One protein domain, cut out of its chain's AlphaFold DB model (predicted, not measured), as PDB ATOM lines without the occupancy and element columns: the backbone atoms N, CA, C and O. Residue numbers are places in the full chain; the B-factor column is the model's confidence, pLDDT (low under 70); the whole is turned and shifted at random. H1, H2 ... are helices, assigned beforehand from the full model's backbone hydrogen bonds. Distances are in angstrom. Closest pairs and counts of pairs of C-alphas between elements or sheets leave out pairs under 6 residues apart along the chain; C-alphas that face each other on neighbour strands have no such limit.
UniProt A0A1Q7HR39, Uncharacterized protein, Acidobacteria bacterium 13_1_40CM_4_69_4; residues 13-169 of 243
ATOM      1  N   LEU A  13    -124.279  18.955  34.316       88.12
ATOM      2  CA  LEU A  13    -125.429  18.280  33.711       88.12
ATOM      3  C   LEU A  13    -125.052  17.521  32.429       88.12
ATOM      4  O   LEU A  13    -125.409  16.352  32.291       88.12
ATOM      5  N   LEU A  14    -124.310  18.154  31.516       89.00
ATOM      6  CA  LEU A  14    -123.858  17.512  30.276       89.00
ATOM      7  C   LEU A  14    -122.921  16.327  30.551       89.00
ATOM      8  O   LEU A  14    -123.025  15.289  29.898       89.00
ATOM      9  N   LEU A  15    -122.030  16.456  31.536       90.62
ATOM     10  CA  LEU A  15    -121.144  15.370  31.945       90.62
ATOM     11  C   LEU A  15    -121.925  14.214  32.586       90.62
ATOM     12  O   LEU A  15    -121.650  13.054  32.283       90.62
ATOM     13  N   ALA A  16    -122.925  14.513  33.418       90.50
ATOM     14  CA  ALA A  16    -123.818  13.498  33.965       90.50
ATOM     15  C   ALA A  16    -124.580  12.768  32.847       90.50
ATOM     16  O   ALA A  16    -124.630  11.542  32.857       90.50
ATOM     17  N   ASP A  17    -125.098  13.488  31.847       89.50
ATOM     18  CA  ASP A  17    -125.780  12.881  30.695       89.50
ATOM     19  C   ASP A  17    -124.835  11.985  29.879       89.50
ATOM     20  O   ASP A  17    -125.221  10.897  29.455       89.50
ATOM     21  N   HIS A  18    -123.571  12.390  29.716       91.31
ATOM     22  CA  HIS A  18    -122.547  11.555  29.091       91.31
ATOM     23  C   HIS A  18    -122.253  10.281  29.900       91.31
ATOM     24  O   HIS A  18    -122.123   9.195  29.327       91.31
ATOM     25  N   TYR A  19    -122.177  10.379  31.230       92.19
ATOM     26  CA  TYR A  19    -122.024   9.204  32.087       92.19
ATOM     27  C   TYR A  19    -123.212   8.249  31.965       92.19
ATOM     28  O   TYR A  19    -123.001   7.053  31.785       92.19
ATOM     29  N   LEU A  20    -124.442   8.764  31.946       88.25
ATOM     30  CA  LEU A  20    -125.638   7.947  31.716       88.25
ATOM     31  C   LEU A  20    -125.609   7.265  30.343       88.25
ATOM     32  O   LEU A  20    -125.853   6.066  30.241       88.25
ATOM     33  N   ALA A  21    -125.235   7.994  29.288       87.69
ATOM     34  CA  ALA A  21    -125.119   7.439  27.939       87.69
ATOM     35  C   ALA A  21    -124.043   6.342  27.824       87.69
ATOM     36  O   ALA A  21    -124.140   5.467  26.968       87.69
ATOM     37  N   THR A  22    -123.028   6.375  28.691       91.19
ATOM     38  CA  THR A  22    -121.938   5.387  28.736       91.19
ATOM     39  C   THR A  22    -122.142   4.301  29.798       91.19
ATOM     40  O   THR A  22    -121.234   3.506  30.034       91.19
ATOM     41  N   GLY A  23    -123.318   4.242  30.437       88.19
ATOM     42  CA  GLY A  23    -123.655   3.247  31.463       88.19
ATOM     43  C   GLY A  23    -122.952   3.453  32.811       88.19
ATOM     44  O   GLY A  23    -122.998   2.578  33.674       88.19
ATOM     45  N   LYS A  24    -122.302   4.604  33.010       91.75
ATOM     46  CA  LYS A  24    -121.599   5.001  34.243       91.75
ATOM     47  C   LYS A  24    -122.552   5.659  35.224       91.75
ATOM     48  O   LYS A  24    -122.467   6.827  35.600       91.75
ATOM     49  N   ASP A  25    -123.527   4.859  35.584       90.81
ATOM     50  CA  ASP A  25    -124.679   5.238  36.360       90.81
ATOM     51  C   ASP A  25    -124.270   5.781  37.747       90.81
ATOM     52  O   ASP A  25    -124.739   6.840  38.191       90.81
ATOM     53  N   ALA A  26    -123.391   5.072  38.454       91.38
ATOM     54  CA  ALA A  26    -122.957   5.455  39.795       91.38
ATOM     55  C   ALA A  26    -122.204   6.796  39.788       91.38
ATOM     56  O   ALA A  26    -122.428   7.642  40.655       91.38
ATOM     57  N   GLU A  27    -121.367   7.015  38.776       92.00
ATOM     58  CA  GLU A  27    -120.603   8.240  38.574       92.00
ATOM     59  C   GLU A  27    -121.513   9.424  38.245       92.00
ATOM     60  O   GLU A  27    -121.331  10.500  38.816       92.00
ATOM     61  N   ALA A  28    -122.536   9.218  37.406       92.94
ATOM     62  CA  ALA A  28    -123.561  10.226  37.143       92.94
ATOM     63  C   ALA A  28    -124.304  10.620  38.429       92.94
ATOM     64  O   ALA A  28    -124.469  11.805  38.714       92.94
ATOM     65  N   ALA A  29    -124.715   9.634  39.237       93.50
ATOM     66  CA  ALA A  29    -125.410   9.883  40.500       93.50
ATOM     67  C   ALA A  29    -124.541  10.678  41.481       93.50
ATOM     68  O   ALA A  29    -125.028  11.611  42.116       93.50
ATOM     69  N   ARG A  30    -123.260  10.310  41.602       93.62
ATOM     70  CA  ARG A  30    -122.314  10.990  42.490       93.62
ATOM     71  C   ARG A  30    -122.109  12.442  42.065       93.62
ATOM     72  O   ARG A  30    -122.275  13.327  42.894       93.62
ATOM     73  N   LEU A  31    -121.842  12.681  40.779       93.12
ATOM     74  CA  LEU A  31    -121.666  14.028  40.234       93.12
ATOM     75  C   LEU A  31    -122.900  14.908  40.486       93.12
ATOM     76  O   LEU A  31    -122.777  16.027  40.967       93.12
ATOM     77  N   LEU A  32    -124.102  14.391  40.217       93.56
ATOM     78  CA  LEU A  32    -125.345  15.139  40.429       93.56
ATOM     79  C   LEU A  32    -125.601  15.467  41.910       93.56
ATOM     80  O   LEU A  32    -126.154  16.526  42.201       93.56
ATOM     81  N   LYS A  33    -125.211  14.586  42.841       94.19
ATOM     82  CA  LYS A  33    -125.302  14.847  44.290       94.19
ATOM     83  C   LYS A  33    -124.298  15.909  44.736       94.19
ATOM     84  O   LYS A  33    -124.688  16.844  45.425       94.19
ATOM     85  N   GLU A  34    -123.049  15.814  44.285       92.56
ATOM     86  CA  GLU A  34    -122.017  16.818  44.581       92.56
ATOM     87  C   GLU A  34    -122.428  18.216  44.093       92.56
ATOM     88  O   GLU A  34    -122.246  19.202  44.807       92.56
ATOM     89  N   GLU A  35    -123.036  18.309  42.908       91.94
ATOM     90  CA  GLU A  35    -123.593  19.564  42.393       91.94
ATOM     91  C   GLU A  35    -124.798  20.051  43.198       91.94
ATOM     92  O   GLU A  35    -124.948  21.249  43.432       91.94
ATOM     93  N   LEU A  36    -125.661  19.141  43.654       92.44
ATOM     94  CA  LEU A  36    -126.832  19.494  44.456       92.44
ATOM     95  C   LEU A  36    -126.442  20.135  45.794       92.44
ATOM     96  O   LEU A  36    -127.129  21.057  46.250       92.44
ATOM     97  N   ASP A  37    -125.338  19.685  46.387       89.62
ATOM     98  CA  ASP A  37    -124.807  20.218  47.644       89.62
ATOM     99  C   ASP A  37    -124.211  21.627  47.475       89.62
ATOM    100  O   ASP A  37    -124.319  22.469  48.372       89.62
ATOM    101  N   ARG A  38    -123.623  21.918  46.306       87.38
ATOM    102  CA  ARG A  38    -123.024  23.227  45.980       87.38
ATOM    103  C   ARG A  38    -124.050  24.234  45.462       87.38
ATOM    104  O   ARG A  38    -123.910  25.440  45.666       87.38
ATOM    105  N   CYS A  39    -125.100  23.745  44.814       85.06
ATOM    106  CA  CYS A  39    -126.100  24.547  44.134       85.06
ATOM    107  C   CYS A  39    -127.045  25.286  45.101       85.06
ATOM    108  O   CYS A  39    -127.729  24.690  45.943       85.06
ATOM    109  N   ARG A  40    -127.173  26.605  44.903       81.06
ATOM    110  CA  ARG A  40    -128.082  27.479  45.669       81.06
ATOM    111  C   ARG A  40    -129.338  27.895  44.894       81.06
ATOM    112  O   ARG A  40    -130.327  28.271  45.519       81.06
ATOM    113  N   GLY A  41    -129.339  27.804  43.561       87.25
ATOM    114  CA  GLY A  41    -130.466  28.224  42.726       87.25
ATOM    115  C   GLY A  41    -131.664  27.274  42.807       87.25
ATOM    116  O   GLY A  41    -131.527  26.067  42.630       87.25
ATOM    117  N   ARG A  42    -132.880  27.803  43.015       88.38
ATOM    118  CA  ARG A  42    -134.118  26.992  43.075       88.38
ATOM    119  C   ARG A  42    -134.351  26.170  41.799       88.38
ATOM    120  O   ARG A  42    -134.688  24.991  41.888       88.38
ATOM    121  N   GLY A  43    -134.174  26.781  40.625       87.25
ATOM    122  CA  GLY A  43    -134.379  26.118  39.329       87.25
ATOM    123  C   GLY A  43    -133.331  25.040  39.029       87.25
ATOM    124  O   GLY A  43    -133.664  23.965  38.535       87.25
ATOM    125  N   GLU A  44    -132.080  25.296  39.397       89.38
ATOM    126  CA  GLU A  44    -130.967  24.353  39.254       89.38
ATOM    127  C   GLU A  44    -131.154  23.138  40.177       89.38
ATOM    128  O   GLU A  44    -131.073  21.996  39.724       89.38
ATOM    129  N   ARG A  45    -131.532  23.363  41.446       92.44
ATOM    130  CA  ARG A  45    -131.880  22.292  42.399       92.44
ATOM    131  C   ARG A  45    -133.040  21.437  41.898       92.44
ATOM    132  O   ARG A  45    -132.969  20.214  41.973       92.44
ATOM    133  N   LEU A  46    -134.085  22.062  41.345       91.38
ATOM    134  CA  LEU A  46    -135.198  21.343  40.720       91.38
ATOM    135  C   LEU A  46    -134.704  20.433  39.584       91.38
ATOM    136  O   LEU A  46    -135.062  19.257  39.542       91.38
ATOM    137  N   SER A  47    -133.859  20.953  38.689       89.62
ATOM    138  CA  SER A  47    -133.279  20.180  37.583       89.62
ATOM    139  C   SER A  47    -132.475  18.967  38.077       89.62
ATOM    140  O   SER A  47    -132.644  17.857  37.565       89.62
ATOM    141  N   LEU A  48    -131.653  19.150  39.118       92.50
ATOM    142  CA  LEU A  48    -130.852  18.079  39.726       92.50
ATOM    143  C   LEU A  48    -131.725  17.009  40.380       92.50
ATOM    144  O   LEU A  48    -131.538  15.824  40.104       92.50
ATOM    145  N   HIS A  49    -132.720  17.404  41.181       94.44
ATOM    146  CA  HIS A  49    -133.649  16.461  41.803       94.44
ATOM    147  C   HIS A  49    -134.442  15.656  40.768       94.44
ATOM    148  O   HIS A  49    -134.585  14.447  40.926       94.44
ATOM    149  N   VAL A  50    -134.887  16.270  39.665       91.69
ATOM    150  CA  VAL A  50    -135.573  15.547  38.579       91.69
ATOM    151  C   VAL A  50    -134.662  14.504  37.926       91.69
ATOM    152  O   VAL A  50    -135.108  13.397  37.624       91.69
ATOM    153  N   ARG A  51    -133.386  14.828  37.700       91.56
ATOM    154  CA  ARG A  51    -132.414  13.889  37.113       91.56
ATOM    155  C   ARG A  51    -132.074  12.748  38.069       91.56
ATOM    156  O   ARG A  51    -132.082  11.594  37.649       91.56
ATOM    157  N   LEU A  52    -131.850  13.054  39.346       93.88
ATOM    158  CA  LEU A  52    -131.609  12.054  40.386       93.88
ATOM    159  C   LEU A  52    -132.819  11.136  40.584       93.88
ATOM    160  O   LEU A  52    -132.652   9.923  40.641       93.88
ATOM    161  N   TRP A  53    -134.035  11.686  40.585       94.12
ATOM    162  CA  TRP A  53    -135.269  10.901  40.620       94.12
ATOM    163  C   TRP A  53    -135.341   9.896  39.464       94.12
ATOM    164  O   TRP A  53    -135.567   8.711  39.697       94.12
ATOM    165  N   ARG A  54    -135.109  10.341  38.220       90.25
ATOM    166  CA  ARG A  54    -135.116   9.459  37.037       90.25
ATOM    167  C   ARG A  54    -134.091   8.340  37.147       90.25
ATOM    168  O   ARG A  54    -134.379   7.209  36.768       90.25
ATOM    169  N   LEU A  55    -132.911   8.669  37.661       90.88
ATOM    170  CA  LEU A  55    -131.819   7.727  37.835       90.88
ATOM    171  C   LEU A  55    -132.145   6.665  38.891       90.88
ATOM    172  O   LEU A  55    -132.008   5.475  38.622       90.88
ATOM    173  N   SER A  56    -132.643   7.084  40.057       91.38
ATOM    174  CA  SER A  56    -133.100   6.177  41.115       91.38
ATOM    175  C   SER A  56    -134.258   5.295  40.643       91.38
ATOM    176  O   SER A  56    -134.204   4.077  40.798       91.38
ATOM    177  N   ALA A  57    -135.252   5.878  39.962       87.62
ATOM    178  CA  ALA A  57    -136.384   5.139  39.407       87.62
ATOM    179  C   ALA A  57    -135.948   4.111  38.346       87.62
ATOM    180  O   ALA A  57    -136.463   2.997  38.311       87.62
ATOM    181  N   GLY A  58    -134.968   4.448  37.501       84.06
ATOM    182  CA  GLY A  58    -134.410   3.525  36.508       84.06
ATOM    183  C   GLY A  58    -133.692   2.316  37.117       84.06
ATOM    184  O   GLY A  58    -133.676   1.252  36.498       84.06
ATOM    185  N   ARG A  59    -133.138   2.462  38.328       84.62
ATOM    186  CA  ARG A  59    -132.467   1.389  39.082       84.62
ATOM    187  C   ARG A  59    -133.391   0.586  39.993       84.62
ATOM    188  O   ARG A  59    -132.951  -0.426  40.528       84.62
ATOM    189  N   GLY A  60    -134.635   1.027  40.176       83.94
ATOM    190  CA  GLY A  60    -135.557   0.440  41.150       83.94
ATOM    191  C   GLY A  60    -135.243   0.812  42.603       83.94
ATOM    192  O   GLY A  60    -135.630   0.082  43.509       83.94
ATOM    193  N   ASP A  61    -134.528   1.916  42.839       89.69
ATOM    194  CA  ASP A  61    -134.341   2.483  44.180       89.69
ATOM    195  C   ASP A  61    -135.532   3.400  44.504       89.69
ATOM    196  O   ASP A  61    -135.495   4.617  44.283       89.69
ATOM    197  N   ASP A  62    -136.627   2.780  44.947       87.69
ATOM    198  CA  ASP A  62    -137.912   3.447  45.164       87.69
ATOM    199  C   ASP A  62    -137.851   4.510  46.268       87.69
ATOM    200  O   ASP A  62    -138.495   5.555  46.148       87.69
ATOM    201  N   ASP A  63    -137.059   4.288  47.320       92.44
ATOM    202  CA  ASP A  63    -136.939   5.222  48.442       92.44
ATOM    203  C   ASP A  63    -136.200   6.495  48.021       92.44
ATOM    204  O   ASP A  63    -136.689   7.610  48.247       92.44
ATOM    205  N   ALA A  64    -135.064   6.358  47.326       93.19
ATOM    206  CA  ALA A  64    -134.349   7.514  46.793       93.19
ATOM    207  C   ALA A  64    -135.168   8.241  45.715       93.19
ATOM    208  O   ALA A  64    -135.174   9.476  45.663       93.19
ATOM    209  N   ALA A  65    -135.895   7.495  44.877       92.06
ATOM    210  CA  ALA A  65    -136.782   8.078  43.878       92.06
ATOM    211  C   ALA A  65    -137.892   8.914  44.535       92.06
ATOM    212  O   ALA A  65    -138.102  10.058  44.129       92.06
ATOM    213  N   ARG A  66    -138.565   8.390  45.569       93.00
ATOM    214  CA  ARG A  66    -139.600   9.119  46.326       93.00
ATOM    215  C   ARG A  66    -139.044  10.390  46.956       93.00
ATOM    216  O   ARG A  66    -139.603  11.460  46.740       93.00
ATOM    217  N   HIS A  67    -137.904  10.291  47.639       95.12
ATOM    218  CA  HIS A  67    -137.260  11.443  48.262       95.12
ATOM    219  C   HIS A  67    -136.971  12.567  47.252       95.12
ATOM    220  O   HIS A  67    -137.340  13.722  47.468       95.12
ATOM    221  N   HIS A  68    -136.342  12.243  46.119       94.50
ATOM    222  CA  HIS A  68    -136.016  13.248  45.108       94.50
ATOM    223  C   HIS A  68    -137.250  13.805  44.391       94.50
ATOM    224  O   HIS A  68    -137.253  14.976  44.008       94.50
ATOM    225  N   LEU A  69    -138.300  12.998  44.231       93.88
ATOM    226  CA  LEU A  69    -139.560  13.451  43.659       93.88
ATOM    227  C   LEU A  69    -140.280  14.444  44.580       93.88
ATOM    228  O   LEU A  69    -140.774  15.463  44.093       93.88
ATOM    229  N   ASP A  70    -140.295  14.186  45.889       94.44
ATOM    230  CA  ASP A  70    -140.896  15.079  46.885       94.44
ATOM    231  C   ASP A  70    -140.178  16.432  46.933       94.44
ATOM    232  O   ASP A  70    -140.822  17.486  46.908       94.44
ATOM    233  N   GLU A  71    -138.843  16.425  46.923       95.31
ATOM    234  CA  GLU A  71    -138.048  17.655  46.867       95.31
ATOM    235  C   GLU A  71    -138.275  18.422  45.556       95.31
ATOM    236  O   GLU A  71    -138.501  19.635  45.569       95.31
ATOM    237  N   ALA A  72    -138.318  17.733  44.413       93.50
ATOM    238  CA  ALA A  72    -138.644  18.362  43.135       93.50
ATOM    239  C   ALA A  72    -140.064  18.965  43.126       93.50
ATOM    240  O   ALA A  72    -140.253  20.087  42.653       93.50
ATOM    241  N   ALA A  73    -141.054  18.275  43.702       93.00
ATOM    242  CA  ALA A  73    -142.431  18.759  43.783       93.00
ATOM    243  C   ALA A  73    -142.559  20.042  44.620       93.00
ATOM    244  O   ALA A  73    -143.345  20.922  44.267       93.00
ATOM    245  N   ARG A  74    -141.772  20.179  45.697       93.12
ATOM    246  CA  ARG A  74    -141.715  21.400  46.526       93.12
ATOM    247  C   ARG A  74    -141.107  22.583  45.774       93.12
ATOM    248  O   ARG A  74    -141.518  23.726  45.970       93.12
ATOM    249  N   LEU A  75    -140.116  22.323  44.923       92.56
ATOM    250  CA  LEU A  75    -139.395  23.366  44.191       92.56
ATOM    251  C   LEU A  75    -140.113  23.801  42.908       92.56
ATOM    252  O   LEU A  75    -139.888  24.933  42.467       92.56
ATOM    253  N   ALA A  76    -140.973  22.954  42.338       91.31
ATOM    254  CA  ALA A  76    -141.688  23.217  41.095       91.31
ATOM    255  C   ALA A  76    -142.515  24.523  41.152       91.31
ATOM    256  O   ALA A  76    -143.229  24.756  42.129       91.31
ATOM    257  N   PRO A  77    -142.438  25.387  40.120       89.44
ATOM    258  CA  PRO A  77    -143.238  26.612  40.055       89.44
ATOM    259  C   PRO A  77    -144.714  26.328  39.741       89.44
ATOM    260  O   PRO A  77    -145.591  27.005  40.267       89.44
ATOM    261  N   ASP A  78    -144.984  25.302  38.929       91.88
ATOM    262  CA  ASP A  78    -146.321  24.781  38.645       91.88
ATOM    263  C   ASP A  78    -146.352  23.284  38.969       91.88
ATOM    264  O   ASP A  78    -145.704  22.461  38.313       91.88
ATOM    265  N   ARG A  79    -147.121  22.936  40.001       88.69
ATOM    266  CA  ARG A  79    -147.258  21.559  40.476       88.69
ATOM    267  C   ARG A  79    -147.982  20.668  39.467       88.69
ATOM    268  O   ARG A  79    -147.607  19.508  39.326       88.69
ATOM    269  N   ASN A  80    -148.990  21.177  38.765       88.88
ATOM    270  CA  ASN A  80    -149.781  20.374  37.834       88.88
ATOM    271  C   ASN A  80    -148.953  20.024  36.598       88.88
ATOM    272  O   ASN A  80    -148.866  18.855  36.220       88.88
ATOM    273  N   GLN A  81    -148.272  21.017  36.019       88.12
ATOM    274  CA  GLN A  81    -147.372  20.784  34.892       88.12
ATOM    275  C   GLN A  81    -146.220  19.841  35.275       88.12
ATOM    276  O   GLN A  81    -145.853  18.953  34.503       88.12
ATOM    277  N   PHE A  82    -145.664  19.995  36.479       90.81
ATOM    278  CA  PHE A  82    -144.630  19.100  36.992       90.81
ATOM    279  C   PHE A  82    -145.121  17.651  37.110       90.81
ATOM    280  O   PHE A  82    -144.484  16.746  36.565       90.81
ATOM    281  N   LEU A  83    -146.268  17.429  37.758       89.25
ATOM    282  CA  LEU A  83    -146.843  16.095  37.941       89.25
ATOM    283  C   LEU A  83    -147.182  15.421  36.605       89.25
ATOM    284  O   LEU A  83    -146.948  14.222  36.464       89.25
ATOM    285  N   MET A  84    -147.641  16.179  35.606       88.69
ATOM    286  CA  MET A  84    -147.854  15.658  34.249       88.69
ATOM    287  C   MET A  84    -146.556  15.129  33.622       88.69
ATOM    288  O   MET A  84    -146.516  13.997  33.145       88.69
ATOM    289  N   ARG A  85    -145.456  15.889  33.693       87.00
ATOM    290  CA  ARG A  85    -144.153  15.458  33.141       87.00
ATOM    291  C   ARG A  85    -143.558  14.269  33.894       87.00
ATOM    292  O   ARG A  85    -142.906  13.406  33.296       87.00
ATOM    293  N   VAL A  86    -143.760  14.225  35.211       89.31
ATOM    294  CA  VAL A  86    -143.387  13.081  36.052       89.31
ATOM    295  C   VAL A  86    -144.158  11.843  35.609       89.31
ATOM    296  O   VAL A  86    -143.551  10.801  35.370       89.31
ATOM    297  N   HIS A  87    -145.473  11.970  35.429       88.50
ATOM    298  CA  HIS A  87    -146.330  10.884  34.973       88.50
ATOM    299  C   HIS A  87    -145.892  10.338  33.606       88.50
ATOM    300  O   HIS A  87    -145.680   9.135  33.470       88.50
ATOM    301  N   GLU A  88    -145.658  11.205  32.617       88.38
ATOM    302  CA  GLU A  88    -145.165  10.806  31.290       88.38
ATOM    303  C   GLU A  88    -143.833  10.047  31.360       88.38
ATOM    304  O   GLU A  88    -143.656   9.012  30.715       88.38
ATOM    305  N   THR A  89    -142.899  10.539  32.178       87.19
ATOM    306  CA  THR A  89    -141.594   9.896  32.365       87.19
ATOM    307  C   THR A  89    -141.749   8.530  33.044       87.19
ATOM    308  O   THR A  89    -141.119   7.559  32.628       87.19
ATOM    309  N   HIS A  90    -142.606   8.426  34.062       86.75
ATOM    310  CA  HIS A  90    -142.880   7.163  34.744       86.75
ATOM    311  C   HIS A  90    -143.513   6.135  33.795       86.75
ATOM    312  O   HIS A  90    -143.068   4.990  33.745       86.75
ATOM    313  N   LEU A  91    -144.469   6.552  32.956       88.38
ATOM    314  CA  LEU A  91    -145.030   5.695  31.909       88.38
ATOM    315  C   LEU A  91    -143.962   5.217  30.917       88.38
ATOM    316  O   LEU A  91    -143.981   4.054  30.513       88.38
ATOM    317  N   ALA A  92    -143.020   6.077  30.520       88.56
ATOM    318  CA  ALA A  92    -141.914   5.681  29.649       88.56
ATOM    319  C   ALA A  92    -141.009   4.625  30.311       88.56
ATOM    320  O   ALA A  92    -140.661   3.627  29.674       88.56
ATOM    321  N   LEU A  93    -140.688   4.795  31.600       86.25
ATOM    322  CA  LEU A  93    -139.918   3.817  32.374       86.25
ATOM    323  C   LEU A  93    -140.650   2.474  32.474       86.25
ATOM    324  O   LEU A  93    -140.055   1.447  32.148       86.25
ATOM    325  N   LEU A  94    -141.941   2.477  32.819       87.69
ATOM    326  CA  LEU A  94    -142.769   1.268  32.866       87.69
ATOM    327  C   LEU A  94    -142.816   0.552  31.511       87.69
ATOM    328  O   LEU A  94    -142.612  -0.659  31.447       87.69
ATOM    329  N   ARG A  95    -143.004   1.287  30.407       91.62
ATOM    330  CA  ARG A  95    -142.989   0.721  29.044       91.62
ATOM    331  C   ARG A  95    -141.645   0.074  28.709       91.62
ATOM    332  O   ARG A  95    -141.622  -1.026  28.158       91.62
ATOM    333  N   SER A  96    -140.535   0.722  29.070       89.50
ATOM    334  CA  SER A  96    -139.189   0.170  28.875       89.50
ATOM    335  C   SER A  96    -138.947  -1.085  29.727       89.50
ATOM    336  O   SER A  96    -138.385  -2.069  29.248       89.50
ATOM    337  N   GLY A  97    -139.436  -1.090  30.972       88.25
ATOM    338  CA  GLY A  97    -139.393  -2.237  31.874       88.25
ATOM    339  C   GLY A  97    -140.182  -3.419  31.321       88.25
ATOM    340  O   GLY A  97    -139.641  -4.519  31.227       88.25
ATOM    341  N   ALA A  98    -141.408  -3.174  30.853       90.06
ATOM    342  CA  ALA A  98    -142.233  -4.180  30.193       90.06
ATOM    343  C   ALA A  98    -141.537  -4.764  28.953       90.06
ATOM    344  O   ALA A  98    -141.542  -5.976  28.769       90.06
ATOM    345  N   ALA A  99    -140.899  -3.938  28.113       90.31
ATOM    346  CA  ALA A  99    -140.149  -4.412  26.946       90.31
ATOM    347  C   ALA A  99    -138.981  -5.337  27.335       90.31
ATOM    348  O   ALA A  99    -138.844  -6.419  26.768       90.31
ATOM    349  N   ARG A 100    -138.196  -4.969  28.357       88.94
ATOM    350  CA  ARG A 100    -137.112  -5.821  28.880       88.94
ATOM    351  C   ARG A 100    -137.630  -7.134  29.468       88.94
ATOM    352  O   ARG A 100    -137.015  -8.179  29.276       88.94
ATOM    353  N   LEU A 101    -138.756  -7.097  30.181       89.75
ATOM    354  CA  LEU A 101    -139.383  -8.298  30.736       89.75
ATOM    355  C   LEU A 101    -139.888  -9.231  29.631       89.75
ATOM    356  O   LEU A 101    -139.616 -10.427  29.699       89.75
ATOM    357  N   ARG A 102    -140.533  -8.696  28.584       89.06
ATOM    358  CA  ARG A 102    -140.937  -9.476  27.399       89.06
ATOM    359  C   ARG A 102    -139.748 -10.202  26.785       89.06
ATOM    360  O   ARG A 102    -139.797 -11.414  26.617       89.06
ATOM    361  N   GLU A 103    -138.664  -9.477  26.537       89.12
ATOM    362  CA  GLU A 103    -137.454 -10.026  25.929       89.12
ATOM    363  C   GLU A 103    -136.831 -11.142  26.792       89.12
ATOM    364  O   GLU A 103    -136.413 -12.183  26.283       89.12
ATOM    365  N   ARG A 104    -136.814 -10.976  28.122       87.06
ATOM    366  CA  ARG A 104    -136.347 -12.013  29.062       87.06
ATOM    367  C   ARG A 104    -137.237 -13.254  29.062       87.06
ATOM    368  O   ARG A 104    -136.714 -14.368  29.086       87.06
ATOM    369  N   VAL A 105    -138.555 -13.064  29.020       86.81
ATOM    370  CA  VAL A 105    -139.539 -14.154  28.972       86.81
ATOM    371  C   VAL A 105    -139.458 -14.905  27.634       86.81
ATOM    372  O   VAL A 105    -139.529 -16.131  27.613       86.81
ATOM    373  N   GLU A 106    -139.259 -14.204  26.516       83.88
ATOM    374  CA  GLU A 106    -139.089 -14.811  25.187       83.88
ATOM    375  C   GLU A 106    -137.796 -15.618  25.060       83.88
ATOM    376  O   GLU A 106    -137.810 -16.699  24.476       83.88
ATOM    377  N   ARG A 107    -136.702 -15.157  25.678       84.19
ATOM    378  CA  ARG A 107    -135.424 -15.889  25.733       84.19
ATOM    379  C   ARG A 107    -135.465 -17.173  26.571       84.19
ATOM    380  O   ARG A 107    -134.446 -17.842  26.707       84.19
ATOM    381  N   GLY A 108    -136.621 -17.540  27.128       68.62
ATOM    382  CA  GLY A 108    -136.820 -18.850  27.740       68.62
ATOM    383  C   GLY A 108    -136.172 -19.010  29.113       68.62
ATOM    384  O   GLY A 108    -136.015 -20.136  29.586       68.62
ATOM    385  N   ALA A 109    -135.838 -17.910  29.797       57.22
ATOM    386  CA  ALA A 109    -135.584 -17.972  31.228       57.22
ATOM    387  C   ALA A 109    -136.924 -18.299  31.907       57.22
ATOM    388  O   ALA A 109    -137.710 -17.398  32.182       57.22
ATOM    389  N   ARG A 110    -137.209 -19.594  32.107       60.97
ATOM    390  CA  ARG A 110    -138.401 -20.136  32.786       60.97
ATOM    391  C   ARG A 110    -138.462 -19.666  34.241       60.97
ATOM    392  O   ARG A 110    -138.219 -20.424  35.174       60.97
ATOM    393  N   ARG A 111    -138.732 -18.385  34.441       73.12
ATOM    394  CA  ARG A 111    -138.925 -17.765  35.741       73.12
ATOM    395  C   ARG A 111    -140.365 -17.294  35.761       73.12
ATOM    396  O   ARG A 111    -140.685 -16.245  35.210       73.12
ATOM    397  N   SER A 112    -141.222 -18.074  36.415       81.25
ATOM    398  CA  SER A 112    -142.613 -17.705  36.704       81.25
ATOM    399  C   SER A 112    -142.713 -16.287  37.282       81.25
ATOM    400  O   SER A 112    -143.616 -15.539  36.925       81.25
ATOM    401  N   ALA A 113    -141.722 -15.875  38.080       85.25
ATOM    402  CA  ALA A 113    -141.586 -14.522  38.612       85.25
ATOM    403  C   ALA A 113    -141.445 -13.428  37.530       85.25
ATOM    404  O   ALA A 113    -142.074 -12.379  37.647       85.25
ATOM    405  N   ASP A 114    -140.668 -13.658  36.465       87.44
ATOM    406  CA  ASP A 114    -140.501 -12.677  35.380       87.44
ATOM    407  C   ASP A 114    -141.790 -12.551  34.558       87.44
ATOM    408  O   ASP A 114    -142.197 -11.445  34.204       87.44
ATOM    409  N   LEU A 115    -142.466 -13.678  34.304       88.56
ATOM    410  CA  LEU A 115    -143.773 -13.702  33.649       88.56
ATOM    411  C   LEU A 115    -144.830 -12.970  34.490       88.56
ATOM    412  O   LEU A 115    -145.569 -12.145  33.957       88.56
ATOM    413  N   GLN A 116    -144.876 -13.208  35.802       89.50
ATOM    414  CA  GLN A 116    -145.775 -12.500  36.718       89.50
ATOM    415  C   GLN A 116    -145.485 -10.994  36.757       89.50
ATOM    416  O   GLN A 116    -146.410 -10.191  36.637       89.50
ATOM    417  N   ALA A 117    -144.213 -10.597  36.869       89.50
ATOM    418  CA  ALA A 117    -143.811  -9.192  36.840       89.50
ATOM    419  C   ALA A 117    -144.194  -8.521  35.512       89.50
ATOM    420  O   ALA A 117    -144.701  -7.397  35.501       89.50
ATOM    421  N   MET A 118    -144.012  -9.228  34.392       91.75
ATOM    422  CA  MET A 118    -144.431  -8.762  33.072       91.75
ATOM    423  C   MET A 118    -145.944  -8.539  33.028       91.75
ATOM    424  O   MET A 118    -146.381  -7.458  32.644       91.75
ATOM    425  N   LEU A 119    -146.745  -9.520  33.454       92.56
ATOM    426  CA  LEU A 119    -148.208  -9.428  33.440       92.56
ATOM    427  C   LEU A 119    -148.725  -8.267  34.297       92.56
ATOM    428  O   LEU A 119    -149.572  -7.514  33.826       92.56
ATOM    429  N   ARG A 120    -148.173  -8.069  35.500       91.00
ATOM    430  CA  ARG A 120    -148.524  -6.927  36.366       91.00
ATOM    431  C   ARG A 120    -148.189  -5.592  35.703       91.00
ATOM    432  O   ARG A 120    -149.053  -4.732  35.600       91.00
ATOM    433  N   THR A 121    -146.991  -5.468  35.128       91.75
ATOM    434  CA  THR A 121    -146.583  -4.238  34.424       91.75
ATOM    435  C   THR A 121    -147.492  -3.939  33.224       91.75
ATOM    436  O   THR A 121    -147.833  -2.785  32.971       91.75
ATOM    437  N   LEU A 122    -147.917  -4.965  32.476       92.62
ATOM    438  CA  LEU A 122    -148.867  -4.791  31.371       92.62
ATOM    439  C   LEU A 122    -150.238  -4.311  31.869       92.62
ATOM    440  O   LEU A 122    -150.851  -3.463  31.221       92.62
ATOM    441  N   LEU A 123    -150.710  -4.820  33.009       92.00
ATOM    442  CA  LEU A 123    -151.961  -4.378  33.630       92.00
ATOM    443  C   LEU A 123    -151.877  -2.931  34.128       92.00
ATOM    444  O   LEU A 123    -152.797  -2.156  33.858       92.00
ATOM    445  N   ASP A 124    -150.764  -2.541  34.750       89.25
ATOM    446  CA  ASP A 124    -150.510  -1.160  35.184       89.25
ATOM    447  C   ASP A 124    -150.467  -0.182  34.001       89.25
ATOM    448  O   ASP A 124    -150.966   0.940  34.086       89.25
ATOM    449  N   LEU A 125    -149.940  -0.627  32.856       90.25
ATOM    450  CA  LEU A 125    -149.943   0.129  31.600       90.25
ATOM    451  C   LEU A 125    -151.303   0.129  30.877       90.25
ATOM    452  O   LEU A 125    -151.431   0.764  29.829       90.25
ATOM    453  N   GLY A 126    -152.305  -0.597  31.381       90.06
ATOM    454  CA  GLY A 126    -153.608  -0.758  30.729       90.06
ATOM    455  C   GLY A 126    -153.579  -1.635  29.469       90.06
ATOM    456  O   GLY A 126    -154.556  -1.681  28.722       90.06
ATOM    457  N   GLN A 127    -152.491  -2.370  29.219       92.56
ATOM    458  CA  GLN A 127    -152.318  -3.276  28.077       92.56
ATOM    459  C   GLN A 127    -153.016  -4.630  28.320       92.56
ATOM    460  O   GLN A 127    -152.426  -5.701  28.183       92.56
ATOM    461  N   VAL A 128    -154.307  -4.590  28.673       93.50
ATOM    462  CA  VAL A 128    -155.094  -5.749  29.140       93.50
ATOM    463  C   VAL A 128    -155.135  -6.888  28.116       93.50
ATOM    464  O   VAL A 128    -154.955  -8.049  28.473       93.50
ATOM    465  N   ARG A 129    -155.338  -6.568  26.831       91.81
ATOM    466  CA  ARG A 129    -155.410  -7.575  25.753       91.81
ATOM    467  C   ARG A 129    -154.096  -8.334  25.586       91.81
ATOM    468  O   ARG A 129    -154.101  -9.544  25.382       91.81
ATOM    469  N   GLU A 130    -152.980  -7.621  25.685       91.75
ATOM    470  CA  GLU A 130    -151.651  -8.213  25.575       91.75
ATOM    471  C   GLU A 130    -151.346  -9.095  26.790       91.75
ATOM    472  O   GLU A 130    -150.862 -10.216  26.632       91.75
ATOM    473  N   ALA A 131    -151.699  -8.625  27.990       93.44
ATOM    474  CA  ALA A 131    -151.555  -9.393  29.220       93.44
ATOM    475  C   ALA A 131    -152.364 -10.703  29.169       93.44
ATOM    476  O   ALA A 131    -151.831 -11.764  29.491       93.44
ATOM    477  N   ALA A 132    -153.611 -10.656  28.688       93.00
ATOM    478  CA  ALA A 132    -154.450 -11.842  28.515       93.00
ATOM    479  C   ALA A 132    -153.834 -12.851  27.531       93.00
ATOM    480  O   ALA A 132    -153.655 -14.018  27.874       93.00
ATOM    481  N   ALA A 133    -153.402 -12.395  26.351       92.31
ATOM    482  CA  ALA A 133    -152.763 -13.262  25.357       92.31
ATOM    483  C   ALA A 133    -151.425 -13.858  25.841       92.31
ATOM    484  O   ALA A 133    -151.028 -14.949  25.422       92.31
ATOM    485  N   ALA A 134    -150.687 -13.145  26.696       91.19
ATOM    486  CA  ALA A 134    -149.472 -13.663  27.319       91.19
ATOM    487  C   ALA A 134    -149.779 -14.724  28.387       91.19
ATOM    488  O   ALA A 134    -149.099 -15.751  28.420       91.19
ATOM    489  N   LEU A 135    -150.804 -14.497  29.215       92.25
ATOM    490  CA  LEU A 135    -151.249 -15.440  30.239       92.25
ATOM    491  C   LEU A 135    -151.788 -16.734  29.623       92.25
ATOM    492  O   LEU A 135    -151.399 -17.810  30.060       92.25
ATOM    493  N   ASP A 136    -152.626 -16.653  28.589       91.50
ATOM    494  CA  ASP A 136    -153.231 -17.841  27.973       91.50
ATOM    495  C   ASP A 136    -152.187 -18.753  27.314       91.50
ATOM    496  O   ASP A 136    -152.258 -19.974  27.446       91.50
ATOM    497  N   ARG A 137    -151.154 -18.177  26.683       89.94
ATOM    498  CA  ARG A 137    -150.051 -18.948  26.078       89.94
ATOM    499  C   ARG A 137    -149.186 -19.689  27.098       89.94
ATOM    500  O   ARG A 137    -148.571 -20.687  26.744       89.94
ATOM    501  N   ARG A 138    -149.098 -19.181  28.330       88.19
ATOM    502  CA  ARG A 138    -148.181 -19.673  29.375       88.19
ATOM    503  C   ARG A 138    -148.907 -19.981  30.681       88.19
ATOM    504  O   ARG A 138    -148.330 -19.885  31.761       88.19
ATOM    505  N   ALA A 139    -150.180 -20.364  30.594       85.00
ATOM    506  CA  ALA A 139    -151.019 -20.599  31.765       85.00
ATOM    507  C   ALA A 139    -150.474 -21.721  32.668       85.00
ATOM    508  O   ALA A 139    -150.690 -21.680  33.873       85.00
ATOM    509  N   SER A 140    -149.748 -22.689  32.098       86.81
ATOM    510  CA  SER A 140    -149.101 -23.787  32.828       86.81
ATOM    511  C   SER A 140    -147.872 -23.365  33.640       86.81
ATOM    512  O   SER A 140    -147.430 -24.122  34.499       86.81
ATOM    513  N   GLU A 141    -147.309 -22.179  33.388       87.62
ATOM    514  CA  GLU A 141    -146.127 -21.659  34.090       87.62
ATOM    515  C   GLU A 141    -146.490 -20.857  35.352       87.62
ATOM    516  O   GLU A 141    -145.607 -20.436  36.102       87.62
ATOM    517  N   ILE A 142    -147.785 -20.623  35.584       87.56
ATOM    518  CA  ILE A 142    -148.305 -19.835  36.700       87.56
ATOM    519  C   ILE A 142    -149.185 -20.723  37.572       87.56
ATOM    520  O   ILE A 142    -149.963 -21.539  37.082       87.56
ATOM    521  N   GLU A 143    -149.085 -20.529  38.882       89.44
ATOM    522  CA  GLU A 143    -149.957 -21.192  39.841       89.44
ATOM    523  C   GLU A 143    -151.448 -20.926  39.521       89.44
ATOM    524  O   GLU A 143    -151.826 -19.774  39.280       89.44
ATOM    525  N   PRO A 144    -152.329 -21.946  39.546       88.81
ATOM    526  CA  PRO A 144    -153.732 -21.805  39.145       88.81
ATOM    527  C   PRO A 144    -154.512 -20.711  39.889       88.81
ATOM    528  O   PRO A 144    -155.365 -20.037  39.297       88.81
ATOM    529  N   GLN A 145    -154.220 -20.510  41.178       88.94
ATOM    530  CA  GLN A 145    -154.870 -19.476  41.981       88.94
ATOM    531  C   GLN A 145    -154.435 -18.067  41.546       88.94
ATOM    532  O   GLN A 145    -155.281 -17.187  41.378       88.94
ATOM    533  N   GLU A 146    -153.141 -17.860  41.289       89.25
ATOM    534  CA  GLU A 146    -152.616 -16.581  40.797       89.25
ATOM    535  C   GLU A 146    -153.081 -16.301  39.362       89.25
ATOM    536  O   GLU A 146    -153.475 -15.181  39.039       89.25
ATOM    537  N   ALA A 147    -153.146 -17.325  38.506       90.94
ATOM    538  CA  ALA A 147    -153.715 -17.191  37.169       90.94
ATOM    539  C   ALA A 147    -155.196 -16.768  37.222       90.94
ATOM    540  O   ALA A 147    -155.630 -15.932  36.429       90.94
ATOM    541  N   SER A 148    -155.975 -17.297  38.174       91.00
ATOM    542  CA  SER A 148    -157.367 -16.877  38.400       91.00
ATOM    543  C   SER A 148    -157.467 -15.422  38.874       91.00
ATOM    544  O   SER A 148    -158.305 -14.678  38.362       91.00
ATOM    545  N   ARG A 149    -156.578 -14.982  39.778       91.88
ATOM    546  CA  ARG A 149    -156.492 -13.575  40.216       91.88
ATOM    547  C   ARG A 149    -156.180 -12.631  39.055       91.88
ATOM    548  O   ARG A 149    -156.888 -11.647  38.868       91.88
ATOM    549  N   LEU A 150    -155.183 -12.962  38.234       92.75
ATOM    550  CA  LEU A 150    -154.800 -12.159  37.069       92.75
ATOM    551  C   LEU A 150    -155.930 -12.079  36.034       92.75
ATOM    552  O   LEU A 150    -156.197 -11.003  35.504       92.75
ATOM    553  N   ARG A 151    -156.652 -13.180  35.778       94.50
ATOM    554  CA  ARG A 151    -157.830 -13.167  34.890       94.50
ATOM    555  C   ARG A 151    -158.954 -12.286  35.428       94.50
ATOM    556  O   ARG A 151    -159.580 -11.569  34.650       94.50
ATOM    557  N   ALA A 152    -159.204 -12.323  36.737       94.25
ATOM    558  CA  ALA A 152    -160.183 -11.444  37.365       94.25
ATOM    559  C   ALA A 152    -159.791  -9.967  37.226       94.25
ATOM    560  O   ALA A 152    -160.628  -9.136  36.874       94.25
ATOM    561  N   GLU A 153    -158.515  -9.639  37.439       93.75
ATOM    562  CA  GLU A 153    -158.013  -8.276  37.269       93.75
ATOM    563  C   GLU A 153    -158.108  -7.804  35.809       93.75
ATOM    564  O   GLU A 153    -158.571  -6.693  35.547       93.75
ATOM    565  N   MET A 154    -157.759  -8.658  34.843       94.38
ATOM    566  CA  MET A 154    -157.938  -8.373  33.415       94.38
ATOM    567  C   MET A 154    -159.403  -8.073  33.076       94.38
ATOM    568  O   MET A 154    -159.679  -7.104  32.368       94.38
ATOM    569  N   ALA A 155    -160.344  -8.861  33.603       94.44
ATOM    570  CA  ALA A 155    -161.774  -8.646  33.396       94.44
ATOM    571  C   ALA A 155    -162.250  -7.313  34.007       94.44
ATOM    572  O   ALA A 155    -162.939  -6.546  33.335       94.44
ATOM    573  N   LEU A 156    -161.801  -6.980  35.227       93.62
ATOM    574  CA  LEU A 156    -162.082  -5.691  35.874       93.62
ATOM    575  C   LEU A 156    -161.602  -4.503  35.035       93.62
ATOM    576  O   LEU A 156    -162.358  -3.558  34.808       93.62
ATOM    577  N   ARG A 157    -160.351  -4.547  34.564       90.94
ATOM    578  CA  ARG A 157    -159.750  -3.476  33.751       90.94
ATOM    579  C   ARG A 157    -160.383  -3.383  32.360       90.94
ATOM    580  O   ARG A 157    -160.446  -2.295  31.796       90.94
ATOM    581  N   GLY A 158    -160.856  -4.506  31.822       88.56
ATOM    582  CA  GLY A 158    -161.584  -4.582  30.555       88.56
ATOM    583  C   GLY A 158    -163.055  -4.159  30.635       88.56
ATOM    584  O   GLY A 158    -163.696  -4.057  29.593       88.56
ATOM    585  N   GLY A 159    -163.590  -3.910  31.836       91.06
ATOM    586  CA  GLY A 159    -164.991  -3.536  32.052       91.06
ATOM    587  C   GLY A 159    -165.982  -4.708  32.041       91.06
ATOM    588  O   GLY A 159    -167.187  -4.479  32.121       91.06
ATOM    589  N   ASP A 160    -165.503  -5.952  31.981       94.94
ATOM    590  CA  ASP A 160    -166.335  -7.158  32.074       94.94
ATOM    591  C   ASP A 160    -166.534  -7.541  33.549       94.94
ATOM    592  O   ASP A 160    -165.927  -8.469  34.094       94.94
ATOM    593  N   TYR A 161    -167.359  -6.748  34.231       95.25
ATOM    594  CA  TYR A 161    -167.566  -6.869  35.673       95.25
ATOM    595  C   TYR A 161    -168.285  -8.163  36.074       95.25
ATOM    596  O   TYR A 161    -168.011  -8.699  37.147       95.25
ATOM    597  N   ALA A 162    -169.161  -8.695  35.214       95.19
ATOM    598  CA  ALA A 162    -169.859  -9.953  35.470       95.19
ATOM    599  C   ALA A 162    -168.867 -11.123  35.501       95.19
ATOM    600  O   ALA A 162    -168.815 -11.873  36.476       95.19
ATOM    601  N   ARG A 163    -168.000 -11.222  34.487       94.88
ATOM    602  CA  ARG A 163    -166.950 -12.244  34.453       94.88
ATOM    603  C   ARG A 163    -165.944 -12.080  35.589       94.88
ATOM    604  O   ARG A 163    -165.521 -13.076  36.173       94.88
ATOM    605  N   ALA A 164    -165.566 -10.843  35.913       95.25
ATOM    606  CA  ALA A 164    -164.691 -10.569  37.048       95.25
ATOM    607  C   ALA A 164    -165.287 -11.085  38.367       95.25
ATOM    608  O   ALA A 164    -164.583 -11.730  39.141       95.25
ATOM    609  N   ALA A 165    -166.579 -10.836  38.608       95.56
ATOM    610  CA  ALA A 165    -167.265 -11.305  39.807       95.56
ATOM    611  C   ALA A 165    -167.271 -12.839  39.894       95.56
ATOM    612  O   ALA A 165    -166.929 -13.376  40.945       95.56
ATOM    613  N   GLU A 166    -167.573 -13.548  38.799       94.88
ATOM    614  CA  GLU A 166    -167.539 -15.020  38.771       94.88
ATOM    615  C   GLU A 166    -166.162 -15.584  39.138       94.88
ATOM    616  O   GLU A 166    -166.052 -16.468  39.985       94.88
ATOM    617  N   LEU A 167    -165.091 -15.027  38.567       93.69
ATOM    618  CA  LEU A 167    -163.727 -15.471  38.867       93.69
ATOM    619  C   LEU A 167    -163.334 -15.202  40.327       93.69
ATOM    620  O   LEU A 167    -162.646 -16.013  40.948       93.69
ATOM    621  N   LEU A 168    -163.773 -14.071  40.886       94.19
ATOM    622  CA  LEU A 168    -163.425 -13.663  42.248       94.19
ATOM    623  C   LEU A 168    -164.214 -14.411  43.327       94.19
ATOM    624  O   LEU A 168    -163.683 -14.582  44.423       94.19
ATOM    625  N   LYS A 169    -165.427 -14.907  43.041       92.94
ATOM    626  CA  LYS A 169    -166.240 -15.684  44.003       92.94
ATOM    627  C   LYS A 169    -165.458 -16.846  44.617       92.94
ATOM    628  O   LYS A 169    -165.528 -17.067  45.823       92.94
TER     629      LYS A 169
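What this domain is: This is residues 13 to 169 of the 243 residues of an uncharacterized protein of Acidobacteria bacterium 13_1_40CM_4_69_4 (UniProt A0A1Q7HR39). Two lobes of short antiparallel helices, H1 to H4 and H6 to H9, are joined by one long helix, H5, which crosses slantwise from one lobe to the other. The chain goes back and forth, each helix running against the one before. The printed part has 157 residues with nine named helices, H1 to H9 in chain order, and no named strand; its class is all helix. The whole is loose, with a radius of gyration of the C-alphas of 19.7 A, and elongated, spanning 58 by 35 by 20 A.

How they stand to each other: The longest helix is H5, residues 79 to 106. Its residues 94 to 105 touch H6, residues 112 to 124, in a hairpin; the closest C-alphas, of Leu 101 and Met 118, are 5.6 A apart, at a shallow tilt of 33 degrees, only just short of steep. H6 and H7, residues 128 to 137, form a hairpin, closest at the C-alphas of Leu 119 and Ala 131, 5.4 A. H7 forms another with H8, residues 144 to 158, at Val 128 and Met 154, C-alphas 5.8 A apart. H8 and H9, residues 161 to 169, are a hairpin at 21 degrees, with the C-alphas of Ala 152 and Ala 164 4.6 A apart. Toward the other end, H5 and H4, residues 62 to 75, touch only at the corner, and only just, with 3 pairs of C-alphas within 8 A; those of Ala 73 and Arg 79 are closest, 6.5 A. H5 and H3, residues 42 to 59, run the same way and only just touch, also with 3 pairs, closest at Gly 58 and Leu 93, C-alphas 6.9 A apart. H3 and H4 form a hairpin with the C-alphas of Trp 53 and Ala 65 4.6 A apart. H2, residues 25 to 38, makes hairpins with H3, at Leu 36 and Arg 45, C-alphas 6.1 A apart, and with H1, residues 13 to 21, at Ala 16 and Ala 28, C-alphas 4.6 A apart. H3 to H8 make an up and down bundle, each helix running against the one before. In H1 to H9 every O i to N i+4 pair is within hydrogen-bond range.

Where its parts are: H1 begins at C-alpha 13, (-125.429, 18.280, 33.711). H5, 40.3 A long, runs from C-alpha 79 at (-147.258, 21.559, 40.476) to C-alpha 106 at (-139.089, -14.811, 25.187). H3 measures 26.0 A and H8 20.8 A. H9 ends at C-alpha 169, (-166.240, -15.684, 44.003).

The domain as a whole: The C-alphas of Arg 38 and Glu 166 are farthest apart, 59.1 A. The printed part has no cut, and no link is long. Mean pLDDT of the printed part is 89.9; residues 108 to 110 are under 70.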